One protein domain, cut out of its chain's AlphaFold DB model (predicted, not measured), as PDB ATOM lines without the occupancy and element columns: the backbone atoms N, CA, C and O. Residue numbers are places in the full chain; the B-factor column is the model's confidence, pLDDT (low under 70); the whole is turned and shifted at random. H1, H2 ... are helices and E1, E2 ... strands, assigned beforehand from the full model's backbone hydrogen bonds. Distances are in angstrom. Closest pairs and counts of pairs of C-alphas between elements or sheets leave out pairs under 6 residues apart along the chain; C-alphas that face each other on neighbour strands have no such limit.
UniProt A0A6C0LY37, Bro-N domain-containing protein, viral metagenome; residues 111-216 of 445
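This is residues 111 to 216 of the 445 residues of the protein "Bro-N domain-containing protein" of viral metagenome (UniProt A0A6C0LY37). A strongly twisted, curled sheet of four antiparallel strands has a long arm, the hairpin E3 and E4, which runs out to a tip at residues 177 to 181. At the other end of the long axis, H3 stands up from the sheet and H4 packs on H3, away from the strands, while the helical hairpin H1 and H2 packs by the body end of the arm. The printed part has 106 residues, with four named helices and four named strands in the order E1 E2 H1 H2 E3 E4 H3 H4, and the sheet's order is E1 E2 E4 E3. The class is mixed, helices and strands; the whole is compact, with a radius of gyration of the C-alphas of 14.7 A, and spans 49 by 33 by 27 A.

Start at residues 111 to 125, which hold no named element. Find C-alpha 126 at (0.610, 23.868, -29.376), where E1 begins, residues 126 to 128. E2 is residues 135 to 138, H1 139 to 145 and H2 151 to 156. Next look for E3, residues 168 to 176, 25.2 A long, and E4, residues 182 to 191, 26.6 A. H3 follows as residues 192 to 201, 14.3 A, and H4 as residues 205 to 216, 16.6 A, ending at C-alpha 216 at (-3.780, 42.889, -43.893).

Begin at edge strand E1, in a hairpin with E2: N 127 and O 136 are 2.9 A apart, within hydrogen-bond range. Beyond E2 find E4, with N 190 and O 137 at 2.8 A, then edge strand E3, with N 171 and O 187 at 3.0 A. E2, H1 H2 and E3 form a split strand-helix-strand unit, two strands running the same way with E4 between them, and its crossover is right-handed. H1 and H3 are on the same face of the sheet, at heights of 9.2 A and 10.2 A over the sheet. H3 stands up from the sheet at 60 degrees. H2 only grazes the sheet with residues 152 to 156. H1 touches H2 at a shallow tilt of 28 degrees, opposite ways; their closest C-alphas, Glu 143 and Leu 151, are 6.0 A apart. H4 is not on the sheet, but its residues 207 to 211 alone touch H3, closest at the C-alphas of Leu 199 and Ala 207, 5.2 A. Every O i to N i+4 pair is within hydrogen-bond range in H1, H3 and H4; in H2, 1 of 2.

The two C-alphas farthest apart, those of Gln 179 and Glu 216, are 50.3 A apart. The printed part has no cut, and the link from H2 to E3, 11 residues, is long. Look for low confidence at residues 174 to 183, with pLDDT under 70; the mean of the printed part is 88.8.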
ATOM      1  N   HIS A 111      -1.059  23.968 -43.209       83.69
ATOM      2  CA  HIS A 111      -1.639  25.265 -43.552       83.69
ATOM      3  C   HIS A 111      -1.997  26.114 -42.316       83.69
ATOM      4  O   HIS A 111      -2.175  27.322 -42.437       83.69
ATOM      5  N   GLU A 112      -2.075  25.499 -41.131       85.62
ATOM      6  CA  GLU A 112      -2.399  26.154 -39.857       85.62
ATOM      7  C   GLU A 112      -1.150  26.558 -39.063       85.62
ATOM      8  O   GLU A 112      -1.243  27.272 -38.062       85.62
ATOM      9  N   LYS A 113       0.028  26.069 -39.466       91.44
ATOM     10  CA  LYS A 113       1.290  26.338 -38.775       91.44
ATOM     11  C   LYS A 113       1.893  27.665 -39.224       91.44
ATOM     12  O   LYS A 113       1.799  28.059 -40.386       91.44
ATOM     13  N   PHE A 114       2.582  28.324 -38.296       92.31
ATOM     14  CA  PHE A 114       3.386  29.501 -38.611       92.31
ATOM     15  C   PHE A 114       4.512  29.139 -39.580       92.31
ATOM     16  O   PHE A 114       5.047  28.030 -39.532       92.31
ATOM     17  N   LYS A 115       4.889  30.095 -40.429       90.56
ATOM     18  CA  LYS A 115       5.994  29.961 -41.378       90.56
ATOM     19  C   LYS A 115       7.024  31.064 -41.156       90.56
ATOM     20  O   LYS A 115       6.676  32.131 -40.653       90.56
ATOM     21  N   ASP A 116       8.278  30.779 -41.483       88.19
ATOM     22  CA  ASP A 116       9.352  31.770 -41.516       88.19
ATOM     23  C   ASP A 116       9.321  32.603 -42.812       88.19
ATOM     24  O   ASP A 116       8.529  32.348 -43.727       88.19
ATOM     25  N   ILE A 117      10.250  33.560 -42.912       85.62
ATOM     26  CA  ILE A 117      10.439  34.412 -44.099       85.62
ATOM     27  C   ILE A 117      10.710  33.642 -45.399       85.62
ATOM     28  O   ILE A 117      10.494  34.182 -46.480       85.62
ATOM     29  N   ASN A 118      11.159  32.390 -45.315       86.81
ATOM     30  CA  ASN A 118      11.435  31.529 -46.463       86.81
ATOM     31  C   ASN A 118      10.262  30.578 -46.770       86.81
ATOM     32  O   ASN A 118      10.360  29.756 -47.680       86.81
ATOM     33  N   GLY A 119       9.161  30.661 -46.017       85.38
ATOM     34  CA  GLY A 119       7.999  29.786 -46.146       85.38
ATOM     35  C   GLY A 119       8.132  28.436 -45.431       85.38
ATOM     36  O   GLY A 119       7.241  27.595 -45.574       85.38
ATOM     37  N   ASN A 120       9.191  28.214 -44.646       91.00
ATOM     38  CA  ASN A 120       9.377  26.981 -43.884       91.00
ATOM     39  C   ASN A 120       8.498  26.975 -42.637       91.00
ATOM     40  O   ASN A 120       8.389  27.975 -41.933       91.00
ATOM     41  N   ILE A 121       7.925  25.817 -42.318       93.25
ATOM     42  CA  ILE A 121       7.096  25.628 -41.125       93.25
ATOM     43  C   ILE A 121       7.928  25.817 -39.847       93.25
ATOM     44  O   ILE A 121       8.966  25.181 -39.660       93.25
ATOM     45  N   LEU A 122       7.418  26.636 -38.928       93.38
ATOM     46  CA  LEU A 122       7.936  26.783 -37.573       93.38
ATOM     47  C   LEU A 122       7.337  25.695 -36.674       93.38
ATOM     48  O   LEU A 122       6.135  25.682 -36.404       93.38
ATOM     49  N   ASP A 123       8.184  24.783 -36.198       93.50
ATOM     50  CA  ASP A 123       7.775  23.690 -35.313       93.50
ATOM     51  C   ASP A 123       7.557  24.197 -33.879       93.50
ATOM     52  O   ASP A 123       8.486  24.273 -33.073       93.50
ATOM     53  N   ILE A 124       6.322  24.616 -33.596       96.44
ATOM     54  CA  ILE A 124       5.891  25.135 -32.296       96.44
ATOM     55  C   ILE A 124       4.892  24.159 -31.688       96.44
ATOM     56  O   ILE A 124       3.823  23.926 -32.250       96.44
ATOM     57  N   GLU A 125       5.208  23.617 -30.510       96.44
ATOM     58  CA  GLU A 125       4.265  22.785 -29.767       96.44
ATOM     59  C   GLU A 125       3.075  23.633 -29.297       96.44
ATOM     60  O   GLU A 125       3.224  24.573 -28.503       96.44
ATOM     61  N   VAL A 126       1.884  23.266 -29.772       96.56
ATOM     62  CA  VAL A 126       0.610  23.868 -29.376       96.56
ATOM     63  C   VAL A 126      -0.170  22.875 -28.523       96.56
ATOM     64  O   VAL A 126      -0.199  21.678 -28.804       96.56
ATOM     65  N   ARG A 127      -0.788  23.358 -27.446       95.62
ATOM     66  CA  ARG A 127      -1.596  22.554 -26.520       95.62
ATOM     67  C   ARG A 127      -2.963  23.172 -26.286       95.62
ATOM     68  O   ARG A 127      -3.104  24.394 -26.308       95.62
ATOM     69  N   GLY A 128      -3.930  22.315 -25.970       94.88
ATOM     70  CA  GLY A 128      -5.282  22.691 -25.577       94.88
ATOM     71  C   GLY A 128      -6.314  22.466 -26.677       94.88
ATOM     72  O   GLY A 128      -6.325  21.409 -27.303       94.88
ATOM     73  N   GLU A 129      -7.211  23.429 -26.870       93.88
ATOM     74  CA  GLU A 129      -8.379  23.318 -27.758       93.88
ATOM     75  C   GLU A 129      -8.331  24.376 -28.876       93.88
ATOM     76  O   GLU A 129      -7.606  25.368 -28.770       93.88
ATOM     77  N   ARG A 130      -9.142  24.202 -29.935       89.75
ATOM     78  CA  ARG A 130      -9.368  25.205 -31.000       89.75
ATOM     79  C   ARG A 130     -10.224  26.381 -30.488       89.75
ATOM     80  O   ARG A 130     -11.285  26.683 -31.018       89.75
ATOM     81  N   ASP A 131      -9.750  27.019 -29.423       90.56
ATOM     82  CA  ASP A 131     -10.350  28.161 -28.734       90.56
ATOM     83  C   ASP A 131      -9.227  29.125 -28.317       90.56
ATOM     84  O   ASP A 131      -8.242  28.727 -27.691       90.56
ATOM     85  N   SER A 132      -9.376  30.413 -28.636       86.75
ATOM     86  CA  SER A 132      -8.355  31.439 -28.363       86.75
ATOM     87  C   SER A 132      -7.990  31.592 -26.878       86.75
ATOM     88  O   SER A 132      -6.892  32.053 -26.560       86.75
ATOM     89  N   LYS A 133      -8.867  31.197 -25.950       91.38
ATOM     90  CA  LYS A 133      -8.625  31.250 -24.498       91.38
ATOM     91  C   LYS A 133      -8.021  29.963 -23.938       91.38
ATOM     92  O   LYS A 133      -7.493  29.985 -22.827       91.38
ATOM     93  N   LYS A 134      -8.092  28.864 -24.690       93.75
ATOM     94  CA  LYS A 134      -7.622  27.531 -24.285       93.75
ATOM     95  C   LYS A 134      -6.529  26.979 -25.205       93.75
ATOM     96  O   LYS A 134      -6.273  25.781 -25.184       93.75
ATOM     97  N   CYS A 135      -5.904  27.834 -26.008       95.31
ATOM     98  CA  CYS A 135      -4.805  27.489 -26.899       95.31
ATOM     99  C   CYS A 135      -3.494  28.082 -26.368       95.31
ATOM    100  O   CYS A 135      -3.416  29.281 -26.067       95.31
ATOM    101  N   TYR A 136      -2.477  27.229 -26.235       97.69
ATOM    102  CA  TYR A 136      -1.220  27.554 -25.571       97.69
ATOM    103  C   TYR A 136      -0.009  27.175 -26.424       97.69
ATOM    104  O   TYR A 136       0.094  26.039 -26.881       97.69
ATOM    105  N   PHE A 137       0.941  28.100 -26.574       97.69
ATOM    106  CA  PHE A 137       2.134  27.947 -27.416       97.69
ATOM    107  C   PHE A 137       3.377  27.832 -26.548       97.69
ATOM    108  O   PHE A 137       3.629  28.696 -25.704       97.69
ATOM    109  N   LYS A 138       4.167  26.775 -26.719       97.38
ATOM    110  CA  LYS A 138       5.346  26.547 -25.878       97.38
ATOM    111  C   LYS A 138       6.413  27.606 -26.132       97.38
ATOM    112  O   LYS A 138       6.944  27.714 -27.234       97.38
ATOM    113  N   VAL A 139       6.779  28.357 -25.091       97.25
ATOM    114  CA  VAL A 139       7.644  29.543 -25.241       97.25
ATOM    115  C   VAL A 139       9.002  29.206 -25.832       97.25
ATOM    116  O   VAL A 139       9.458  29.931 -26.701       97.25
ATOM    117  N   LYS A 140       9.616  28.088 -25.438       95.50
ATOM    118  CA  LYS A 140      10.919  27.675 -25.988       95.50
ATOM    119  C   LYS A 140      10.907  27.446 -27.496       95.50
ATOM    120  O   LYS A 140      11.908  27.682 -28.165       95.50
ATOM    121  N   ASP A 141       9.784  26.977 -28.023       96.38
ATOM    122  CA  ASP A 141       9.666  26.695 -29.446       96.38
ATOM    123  C   ASP A 141       9.380  28.004 -30.204       96.38
ATOM    124  O   ASP A 141       9.941  28.227 -31.273       96.38
ATOM    125  N   VAL A 142       8.623  28.931 -29.598       96.44
ATOM    126  CA  VAL A 142       8.441  30.310 -30.097       96.44
ATOM    127  C   VAL A 142       9.767  31.085 -30.107       96.44
ATOM    128  O   VAL A 142      10.081  31.730 -31.104       96.44
ATOM    129  N   GLU A 143      10.572  30.986 -29.042       94.94
ATOM    130  CA  GLU A 143      11.928  31.560 -28.960       94.94
ATOM    131  C   GLU A 143      12.780  31.138 -30.151       94.94
ATOM    132  O   GLU A 143      13.422  31.972 -30.785       94.94
ATOM    133  N   LYS A 144      12.759  29.840 -30.465       93.94
ATOM    134  CA  LYS A 144      13.506  29.272 -31.582       93.94
ATOM    135  C   LYS A 144      12.919  29.697 -32.928       93.94
ATOM    136  O   LYS A 144      13.659  30.163 -33.784       93.94
ATOM    137  N   GLY A 145      11.609  29.542 -33.120       92.81
ATOM    138  CA  GLY A 145      10.950  29.783 -34.405       92.81
ATOM    139  C   GLY A 145      10.983  31.247 -34.843       92.81
ATOM    140  O   GLY A 145      11.101  31.537 -36.030       92.81
ATOM    141  N   PHE A 146      10.938  32.181 -33.893       93.31
ATOM    142  CA  PHE A 146      10.959  33.616 -34.178       93.31
ATOM    143  C   PHE A 146      12.292  34.299 -33.837       93.31
ATOM    144  O   PHE A 146      12.371  35.524 -33.874       93.31
ATOM    145  N   ASN A 147      13.348  33.535 -33.530       91.56
ATOM    146  CA  ASN A 147      14.677  34.056 -33.181       91.56
ATOM    147  C   ASN A 147      14.657  35.061 -32.006       91.56
ATOM    148  O   ASN A 147      15.293  36.113 -32.049       91.56
ATOM    149  N   MET A 148      13.923  34.734 -30.939       91.25
ATOM    150  CA  MET A 148      13.733  35.576 -29.751       91.25
ATOM    151  C   MET A 148      14.393  34.967 -28.504       91.25
ATOM    152  O   MET A 148      13.708  34.597 -27.557       91.25
ATOM    153  N   SER A 149      15.724  34.874 -28.463       88.44
ATOM    154  CA  SER A 149      16.474  34.070 -27.473       88.44
ATOM    155  C   SER A 149      16.211  34.357 -25.983       88.44
ATOM    156  O   SER A 149      16.558  33.532 -25.144       88.44
ATOM    157  N   ASN A 150      15.625  35.508 -25.636       91.00
ATOM    158  CA  ASN A 150      15.372  35.926 -24.251       91.00
ATOM    159  C   ASN A 150      13.881  35.997 -23.881       91.00
ATOM    160  O   ASN A 150      13.553  36.511 -22.810       91.00
ATOM    161  N   LEU A 151      12.973  35.496 -24.727       94.19
ATOM    162  CA  LEU A 151      11.526  35.658 -24.543       94.19
ATOM    163  C   LEU A 151      11.046  35.171 -23.170       94.19
ATOM    164  O   LEU A 151      10.287  35.866 -22.502       94.19
ATOM    165  N   SER A 152      11.519  34.017 -22.703       93.12
ATOM    166  CA  SER A 152      11.165  33.445 -21.401       93.12
ATOM    167  C   SER A 152      11.485  34.401 -20.255       93.12
ATOM    168  O   SER A 152      10.703  34.508 -19.308       93.12
ATOM    169  N   THR A 153      12.623  35.090 -20.338       92.81
ATOM    170  CA  THR A 153      13.048  36.095 -19.358       92.81
ATOM    171  C   THR A 153      12.193  37.350 -19.494       92.81
ATOM    172  O   THR A 153      11.647  37.826 -18.503       92.81
ATOM    173  N   THR A 154      11.992  37.836 -20.722       93.25
ATOM    174  CA  THR A 154      11.172  39.019 -21.022       93.25
ATOM    175  C   THR A 154       9.739  38.884 -20.504       93.25
ATOM    176  O   THR A 154       9.214  39.823 -19.913       93.25
ATOM    177  N   LEU A 155       9.109  37.715 -20.660       94.44
ATOM    178  CA  LEU A 155       7.737  37.468 -20.199       94.44
ATOM    179  C   LEU A 155       7.594  37.531 -18.673       94.44
ATOM    180  O   LEU A 155       6.534  37.889 -18.167       94.44
ATOM    181  N   GLN A 156       8.639  37.159 -17.937       91.19
ATOM    182  CA  GLN A 156       8.612  37.099 -16.473       91.19
ATOM    183  C   GLN A 156       9.122  38.382 -15.812       91.19
ATOM    184  O   GLN A 156       8.967  38.549 -14.605       91.19
ATOM    185  N   HIS A 157       9.738  39.278 -16.581       90.50
ATOM    186  CA  HIS A 157      10.364  40.477 -16.056       90.50
ATOM    187  C   HIS A 157       9.352  41.624 -15.923       90.50
ATOM    188  O   HIS A 157       8.594  41.922 -16.850       90.50
ATOM    189  N   ILE A 158       9.340  42.266 -14.751       84.94
ATOM    190  CA  ILE A 158       8.284  43.200 -14.326       84.94
ATOM    191  C   ILE A 158       8.145  44.419 -15.252       84.94
ATOM    192  O   ILE A 158       7.035  44.877 -15.509       84.94
ATOM    193  N   GLU A 159       9.257  44.892 -15.815       87.62
ATOM    194  CA  GLU A 159       9.306  46.111 -16.634       87.62
ATOM    195  C   GLU A 159       8.632  45.973 -18.008       87.62
ATOM    196  O   GLU A 159       8.197  46.968 -18.577       87.62
ATOM    197  N   TYR A 160       8.488  44.755 -18.545       87.06
ATOM    198  CA  TYR A 160       7.888  44.555 -19.875       87.06
ATOM    199  C   TYR A 160       6.361  44.400 -19.833       87.06
ATOM    200  O   TYR A 160       5.713  44.278 -20.874       87.06
ATOM    201  N   GLY A 161       5.760  44.400 -18.636       90.19
ATOM    202  CA  GLY A 161       4.310  44.454 -18.442       90.19
ATOM    203  C   GLY A 161       3.535  43.225 -18.930       90.19
ATOM    204  O   GLY A 161       2.326  43.321 -19.164       90.19
ATOM    205  N   TYR A 162       4.194  42.083 -19.147       95.00
ATOM    206  CA  TYR A 162       3.517  40.809 -19.388       95.00
ATOM    207  C   TYR A 162       2.897  40.293 -18.088       95.00
ATOM    208  O   TYR A 162       3.441  40.449 -17.001       95.00
ATOM    209  N   GLN A 163       1.729  39.666 -18.201       94.00
ATOM    210  CA  GLN A 163       0.909  39.279 -17.050       94.00
ATOM    211  C   GLN A 163       0.678  37.774 -17.080       94.00
ATOM    212  O   GLN A 163       0.227  37.242 -18.101       94.00
ATOM    213  N   LYS A 164       0.971  37.111 -15.959       93.38
ATOM    214  CA  LYS A 164       0.650  35.698 -15.740       93.38
ATOM    215  C   LYS A 164      -0.867  35.485 -15.876       93.38
ATOM    216  O   LYS A 164      -1.643  36.384 -15.565       93.38
ATOM    217  N   GLU A 165      -1.276  34.325 -16.379       92.06
ATOM    218  CA  GLU A 165      -2.656  33.914 -16.709       92.06
ATOM    219  C   GLU A 165      -3.327  34.684 -17.863       92.06
ATOM    220  O   GLU A 165      -4.235  34.157 -18.499       92.06
ATOM    221  N   ILE A 166      -2.863  35.893 -18.200       94.00
ATOM    222  CA  ILE A 166      -3.392  36.679 -19.328       94.00
ATOM    223  C   ILE A 166      -2.548  36.477 -20.585       94.00
ATOM    224  O   ILE A 166      -3.083  36.185 -21.654       94.00
ATOM    225  N   HIS A 167      -1.233  36.655 -20.470       96.81
ATOM    226  CA  HIS A 167      -0.296  36.575 -21.591       96.81
ATOM    227  C   HIS A 167       0.471  35.253 -21.595       96.81
ATOM    228  O   HIS A 167       0.767  34.709 -22.650       96.81
ATOM    229  N   TYR A 168       0.783  34.708 -20.426       96.94
ATOM    230  CA  TYR A 168       1.503  33.446 -20.324       96.94
ATOM    231  C   TYR A 168       1.015  32.631 -19.135       96.94
ATOM    232  O   TYR A 168       0.512  33.177 -18.154       96.94
ATOM    233  N   LYS A 169       1.204  31.318 -19.212       95.25
ATOM    234  CA  LYS A 169       0.835  30.368 -18.169       95.25
ATOM    235  C   LYS A 169       1.935  29.335 -17.977       95.25
ATOM    236  O   LYS A 169       2.669  28.996 -18.906       95.25
ATOM    237  N   PHE A 170       2.061  28.850 -16.748       93.06
ATOM    238  CA  PHE A 170       2.946  27.738 -16.435       93.06
ATOM    239  C   PHE A 170       2.145  26.456 -16.324       93.06
ATOM    240  O   PHE A 170       1.174  26.400 -15.575       93.06
ATOM    241  N   PHE A 171       2.625  25.423 -17.001       91.88
ATOM    242  CA  PHE A 171       2.080  24.083 -16.894       91.88
ATOM    243  C   PHE A 171       3.142  23.100 -16.429       91.88
ATOM    244  O   PHE A 171       4.344  23.294 -16.646       91.88
ATOM    245  N   THR A 172       2.691  22.020 -15.808       86.56
ATOM    246  CA  THR A 172       3.521  20.868 -15.476       86.56
ATOM    247  C   THR A 172       3.311  19.759 -16.493       86.56
ATOM    248  O   THR A 172       2.189  19.467 -16.886       86.56
ATOM    249  N   ASN A 173       4.402  19.142 -16.934       79.88
ATOM    250  CA  ASN A 173       4.375  17.924 -17.736       79.88
ATOM    251  C   ASN A 173       5.055  16.808 -16.950       79.88
ATOM    252  O   ASN A 173       6.140  17.004 -16.386       79.88
ATOM    253  N   VAL A 174       4.435  15.631 -16.944       69.44
ATOM    254  CA  VAL A 174       5.031  14.414 -16.396       69.44
ATOM    255  C   VAL A 174       5.712  13.668 -17.539       69.44
ATOM    256  O   VAL A 174       5.061  12.956 -18.301       69.44
ATOM    257  N   ASN A 175       7.030  13.818 -17.668       62.31
ATOM    258  CA  ASN A 175       7.779  12.997 -18.613       62.31
ATOM    259  C   ASN A 175       7.959  11.594 -18.026       62.31
ATOM    260  O   ASN A 175       8.433  11.436 -16.897       62.31
ATOM    261  N   LYS A 176       7.601  10.576 -18.811       52.84
ATOM    262  CA  LYS A 176       7.979   9.187 -18.557       52.84
ATOM    263  C   LYS A 176       9.269   8.913 -19.321       52.84
ATOM    264  O   LYS A 176       9.213   8.570 -20.496       52.84
ATOM    265  N   ASP A 177      10.418   9.091 -18.679       46.16
ATOM    266  CA  ASP A 177      11.656   8.553 -19.248       46.16
ATOM    267  C   ASP A 177      11.629   7.020 -19.161       46.16
ATOM    268  O   ASP A 177      11.052   6.442 -18.233       46.16
ATOM    269  N   SER A 178      12.318   6.359 -20.095       46.56
ATOM    270  CA  SER A 178      12.464   4.899 -20.218       46.56
ATOM    271  C   SER A 178      13.003   4.198 -18.953       46.56
ATOM    272  O   SER A 178      13.025   2.975 -18.889       46.56
ATOM    273  N   GLN A 179      13.414   4.963 -17.932       49.81
ATOM    274  CA  GLN A 179      13.912   4.502 -16.630       49.81
ATOM    275  C   GLN A 179      12.925   4.701 -15.451       49.81
ATOM    276  O   GLN A 179      13.353   4.762 -14.302       49.81
ATOM    277  N   GLN A 180      11.611   4.822 -15.694       49.62
ATOM    278  CA  GLN A 180      10.549   4.859 -14.658       49.62
ATOM    279  C   GLN A 180      10.613   6.011 -13.625       49.62
ATOM    280  O   GLN A 180       9.807   6.050 -12.694       49.62
ATOM    281  N   LYS A 181      11.501   7.002 -13.771       53.53
ATOM    282  CA  LYS A 181      11.509   8.184 -12.895       53.53
ATOM    283  C   LYS A 181      10.525   9.229 -13.415       53.53
ATOM    284  O   LYS A 181      10.792   9.903 -14.402       53.53
ATOM    285  N   ASN A 182       9.407   9.398 -12.709       57.66
ATOM    286  CA  ASN A 182       8.468  10.497 -12.938       57.66
ATOM    287  C   ASN A 182       9.146  11.837 -12.611       57.66
ATOM    288  O   ASN A 182       9.165  12.266 -11.453       57.66
ATOM    289  N   GLN A 183       9.710  12.509 -13.614       63.81
ATOM    290  CA  GLN A 183      10.209  13.869 -13.449       63.81
ATOM    291  C   GLN A 183       9.152  14.856 -13.937       63.81
ATOM    292  O   GLN A 183       8.899  14.984 -15.134       63.81
ATOM    293  N   VAL A 184       8.550  15.580 -12.992       74.75
ATOM    294  CA  VAL A 184       7.663  16.701 -13.309       74.75
ATOM    295  C   VAL A 184       8.513  17.900 -13.699       74.75
ATOM    296  O   VAL A 184       9.337  18.371 -12.908       74.75
ATOM    297  N   LYS A 185       8.323  18.387 -14.923       81.06
ATOM    298  CA  LYS A 185       8.978  19.593 -15.433       81.06
ATOM    299  C   LYS A 185       7.943  20.693 -15.621       81.06
ATOM    300  O   LYS A 185       6.856  20.452 -16.140       81.06
ATOM    301  N   LYS A 186       8.300  21.901 -15.190       87.56
ATOM    302  CA  LYS A 186       7.517  23.119 -15.402       87.56
ATOM    303  C   LYS A 186       7.921  23.734 -16.736       87.56
ATOM    304  O   LYS A 186       9.110  23.928 -16.991       87.56
ATOM    305  N   TYR A 187       6.933  24.060 -17.550       91.44
ATOM    306  CA  TYR A 187       7.101  24.683 -18.853       91.44
ATOM    307  C   TYR A 187       6.275  25.963 -18.924       91.44
ATOM    308  O   TYR A 187       5.197  26.059 -18.337       91.44
ATOM    309  N   LEU A 188       6.815  26.951 -19.627       95.94
ATOM    310  CA  LEU A 188       6.177  28.233 -19.871       95.94
ATOM    311  C   LEU A 188       5.508  28.200 -21.247       95.94
ATOM    312  O   LEU A 188       6.137  27.811 -22.234       95.94
ATOM    313  N   TYR A 189       4.248  28.619 -21.296       97.44
ATOM    314  CA  TYR A 189       3.468  28.726 -22.521       97.44
ATOM    315  C   TYR A 189       2.872  30.127 -22.646       97.44
ATOM    316  O   TYR A 189       2.481  30.730 -21.647       97.44
ATOM    317  N   LEU A 190       2.774  30.634 -23.868       98.19
ATOM    318  CA  LEU A 190       2.005  31.829 -24.199       98.19
ATOM    319  C   LEU A 190       0.539  31.454 -24.379       98.19
ATOM    320  O   LEU A 190       0.231  30.423 -24.972       98.19
ATOM    321  N   THR A 191      -0.365  32.308 -23.906       97.50
ATOM    322  CA  THR A 191      -1.758  32.289 -24.371       97.50
ATOM    323  C   THR A 191      -1.810  32.831 -25.799       97.50
ATOM    324  O   THR A 191      -0.871  33.500 -26.237       97.50
ATOM    325  N   TYR A 192      -2.918  32.645 -26.517       96.25
ATOM    326  CA  TYR A 192      -3.084  33.282 -27.828       96.25
ATOM    327  C   TYR A 192      -2.902  34.812 -27.762       96.25
ATOM    328  O   TYR A 192      -2.189  35.400 -28.571       96.25
ATOM    329  N   LYS A 193      -3.453  35.466 -26.729       95.94
ATOM    330  CA  LYS A 193      -3.275  36.910 -26.500       95.94
ATOM    331  C   LYS A 193      -1.811  37.284 -26.246       95.94
ATOM    332  O   LYS A 193      -1.346  38.310 -26.737       95.94
ATOM    333  N   GLY A 194      -1.090  36.472 -25.475       97.06
ATOM    334  CA  GLY A 194       0.344  36.650 -25.267       97.06
ATOM    335  C   GLY A 194       1.140  36.492 -26.551       97.06
ATOM    336  O   GLY A 194       2.000  37.323 -26.813       97.06
ATOM    337  N   MET A 195       0.827  35.472 -27.352       96.62
ATOM    338  CA  MET A 195       1.463  35.226 -28.644       96.62
ATOM    339  C   MET A 195       1.328  36.445 -29.554       96.62
ATOM    340  O   MET A 195       2.336  36.963 -30.023       96.62
ATOM    341  N   LEU A 196       0.109  36.976 -29.716       96.25
ATOM    342  CA  LEU A 196      -0.112  38.195 -30.496       96.25
ATOM    343  C   LEU A 196       0.725  39.359 -29.962       96.25
ATOM    344  O   LEU A 196       1.436  39.999 -30.726       96.25
ATOM    345  N   ARG A 197       0.698  39.611 -28.648       95.62
ATOM    346  CA  ARG A 197       1.481  40.705 -28.059       95.62
ATOM    347  C   ARG A 197       2.979  40.553 -28.332       95.62
ATOM    348  O   ARG A 197       3.619  41.524 -28.714       95.62
ATOM    349  N   VAL A 198       3.527  39.353 -28.151       95.94
ATOM    350  CA  VAL A 198       4.941  39.065 -28.421       95.94
ATOM    351  C   VAL A 198       5.277  39.343 -29.880       95.94
ATOM    352  O   VAL A 198       6.252  40.038 -30.156       95.94
ATOM    353  N   LEU A 199       4.457  38.845 -30.808       95.69
ATOM    354  CA  LEU A 199       4.707  39.009 -32.233       95.69
ATOM    355  C   LEU A 199       4.578  40.467 -32.677       95.69
ATOM    356  O   LEU A 199       5.459  40.928 -33.388       95.69
ATOM    357  N   PHE A 200       3.576  41.217 -32.209       94.75
ATOM    358  CA  PHE A 200       3.393  42.639 -32.545       94.75
ATOM    359  C   PHE A 200       4.408  43.582 -31.883       94.75
ATOM    360  O   PHE A 200       4.606  44.697 -32.356       94.75
ATOM    361  N   CYS A 201       5.049  43.173 -30.786       92.00
ATOM    362  CA  CYS A 201       6.108  43.960 -30.147       92.00
ATOM    363  C   CYS A 201       7.520  43.577 -30.619       92.00
ATOM    364  O   CYS A 201       8.482  44.268 -30.276       92.00
ATOM    365  N   SER A 202       7.666  42.477 -31.359       90.69
ATOM    366  CA  SER A 202       8.959  42.014 -31.854       90.69
ATOM    367  C   SER A 202       9.381  42.743 -33.129       90.69
ATOM    368  O   SER A 202       8.552  43.162 -33.929       90.69
ATOM    369  N   ARG A 203      10.699  42.842 -33.326       88.94
ATOM    370  CA  ARG A 203      11.356  43.358 -34.542       88.94
ATOM    371  C   ARG A 203      12.122  42.264 -35.297       88.94
ATOM    372  O   ARG A 203      13.043  42.538 -36.055       88.94
ATOM    373  N   SER A 204      11.842  40.997 -34.999       89.62
ATOM    374  CA  SER A 204      12.394  39.872 -35.760       89.62
ATOM    375  C   SER A 204      11.705  39.789 -37.123       89.62
ATOM    376  O   SER A 204      10.477  39.849 -37.149       89.62
ATOM    377  N   GLY A 205      12.437  39.520 -38.207       86.88
ATOM    378  CA  GLY A 205      11.850  39.423 -39.556       86.88
ATOM    379  C   GLY A 205      10.680  38.431 -39.670       86.88
ATOM    380  O   GLY A 205       9.660  38.749 -40.269       86.88
ATOM    381  N   ASN A 206      10.752  37.276 -38.991       89.31
ATOM    382  CA  ASN A 206       9.632  36.317 -38.934       89.31
ATOM    383  C   ASN A 206       8.379  36.906 -38.248       89.31
ATOM    384  O   ASN A 206       7.255  36.541 -38.579       89.31
ATOM    385  N   ALA A 207       8.560  37.800 -37.271       92.38
ATOM    386  CA  ALA A 207       7.442  38.460 -36.600       92.38
ATOM    387  C   ALA A 207       6.887  39.622 -37.430       92.38
ATOM    388  O   ALA A 207       5.674  39.780 -37.449       92.38
ATOM    389  N   GLU A 208       7.727  40.378 -38.143       92.56
ATOM    390  CA  GLU A 208       7.274  41.421 -39.078       92.56
ATOM    391  C   GLU A 208       6.406  40.821 -40.192       92.56
ATOM    392  O   GLU A 208       5.293  41.284 -40.414       92.56
ATOM    393  N   GLN A 209       6.820  39.697 -40.784       91.12
ATOM    394  CA  GLN A 209       6.000  38.986 -41.772       91.12
ATOM    395  C   GLN A 209       4.635  38.558 -41.204       91.12
ATOM    396  O   GLN A 209       3.608  38.666 -41.877       91.12
ATOM    397  N   PHE A 210       4.602  38.083 -39.955       92.50
ATOM    398  CA  PHE A 210       3.342  37.786 -39.276       92.50
ATOM    399  C   PHE A 210       2.506  39.051 -39.037       92.50
ATOM    400  O   PHE A 210       1.288  38.999 -39.190       92.50
ATOM    401  N   GLN A 211       3.129  40.166 -38.642       94.62
ATOM    402  CA  GLN A 211       2.447  41.443 -38.412       94.62
ATOM    403  C   GLN A 211       1.783  41.941 -39.696       94.62
ATOM    404  O   GLN A 211       0.608  42.305 -39.643       94.62
ATOM    405  N   ASP A 212       2.485  41.898 -40.829       93.06
ATOM    406  CA  ASP A 212       1.953  42.293 -42.136       93.06
ATOM    407  C   ASP A 212       0.763  41.415 -42.522       93.06
ATOM    408  O   ASP A 212      -0.336  41.920 -42.767       93.06
ATOM    409  N   TRP A 213       0.945  40.092 -42.456       91.62
ATOM    410  CA  TRP A 213      -0.118  39.125 -42.715       91.62
ATOM    411  C   TRP A 213      -1.341  39.366 -41.817       91.62
ATOM    412  O   TRP A 213      -2.465  39.487 -42.304       91.62
ATOM    413  N   ALA A 214      -1.151  39.481 -40.503       92.69
ATOM    414  CA  ALA A 214      -2.247  39.663 -39.556       92.69
ATOM    415  C   ALA A 214      -2.962  41.009 -39.761       92.69
ATOM    416  O   ALA A 214      -4.193  41.069 -39.702       92.69
ATOM    417  N   THR A 215      -2.204  42.077 -40.021       94.25
ATOM    418  CA  THR A 215      -2.733  43.431 -40.228       94.25
ATOM    419  C   THR A 215      -3.540  43.511 -41.516       94.25
ATOM    420  O   THR A 215      -4.648  44.040 -41.490       94.25
ATOM    421  N   GLU A 216      -3.058  42.930 -42.617       94.25
ATOM    422  CA  GLU A 216      -3.780  42.889 -43.893       94.25
ATOM    423  C   GLU A 216      -5.120  42.149 -43.759       94.25
ATOM    424  O   GLU A 216      -6.169  42.643 -44.195       94.25
TER     425      GLU A 216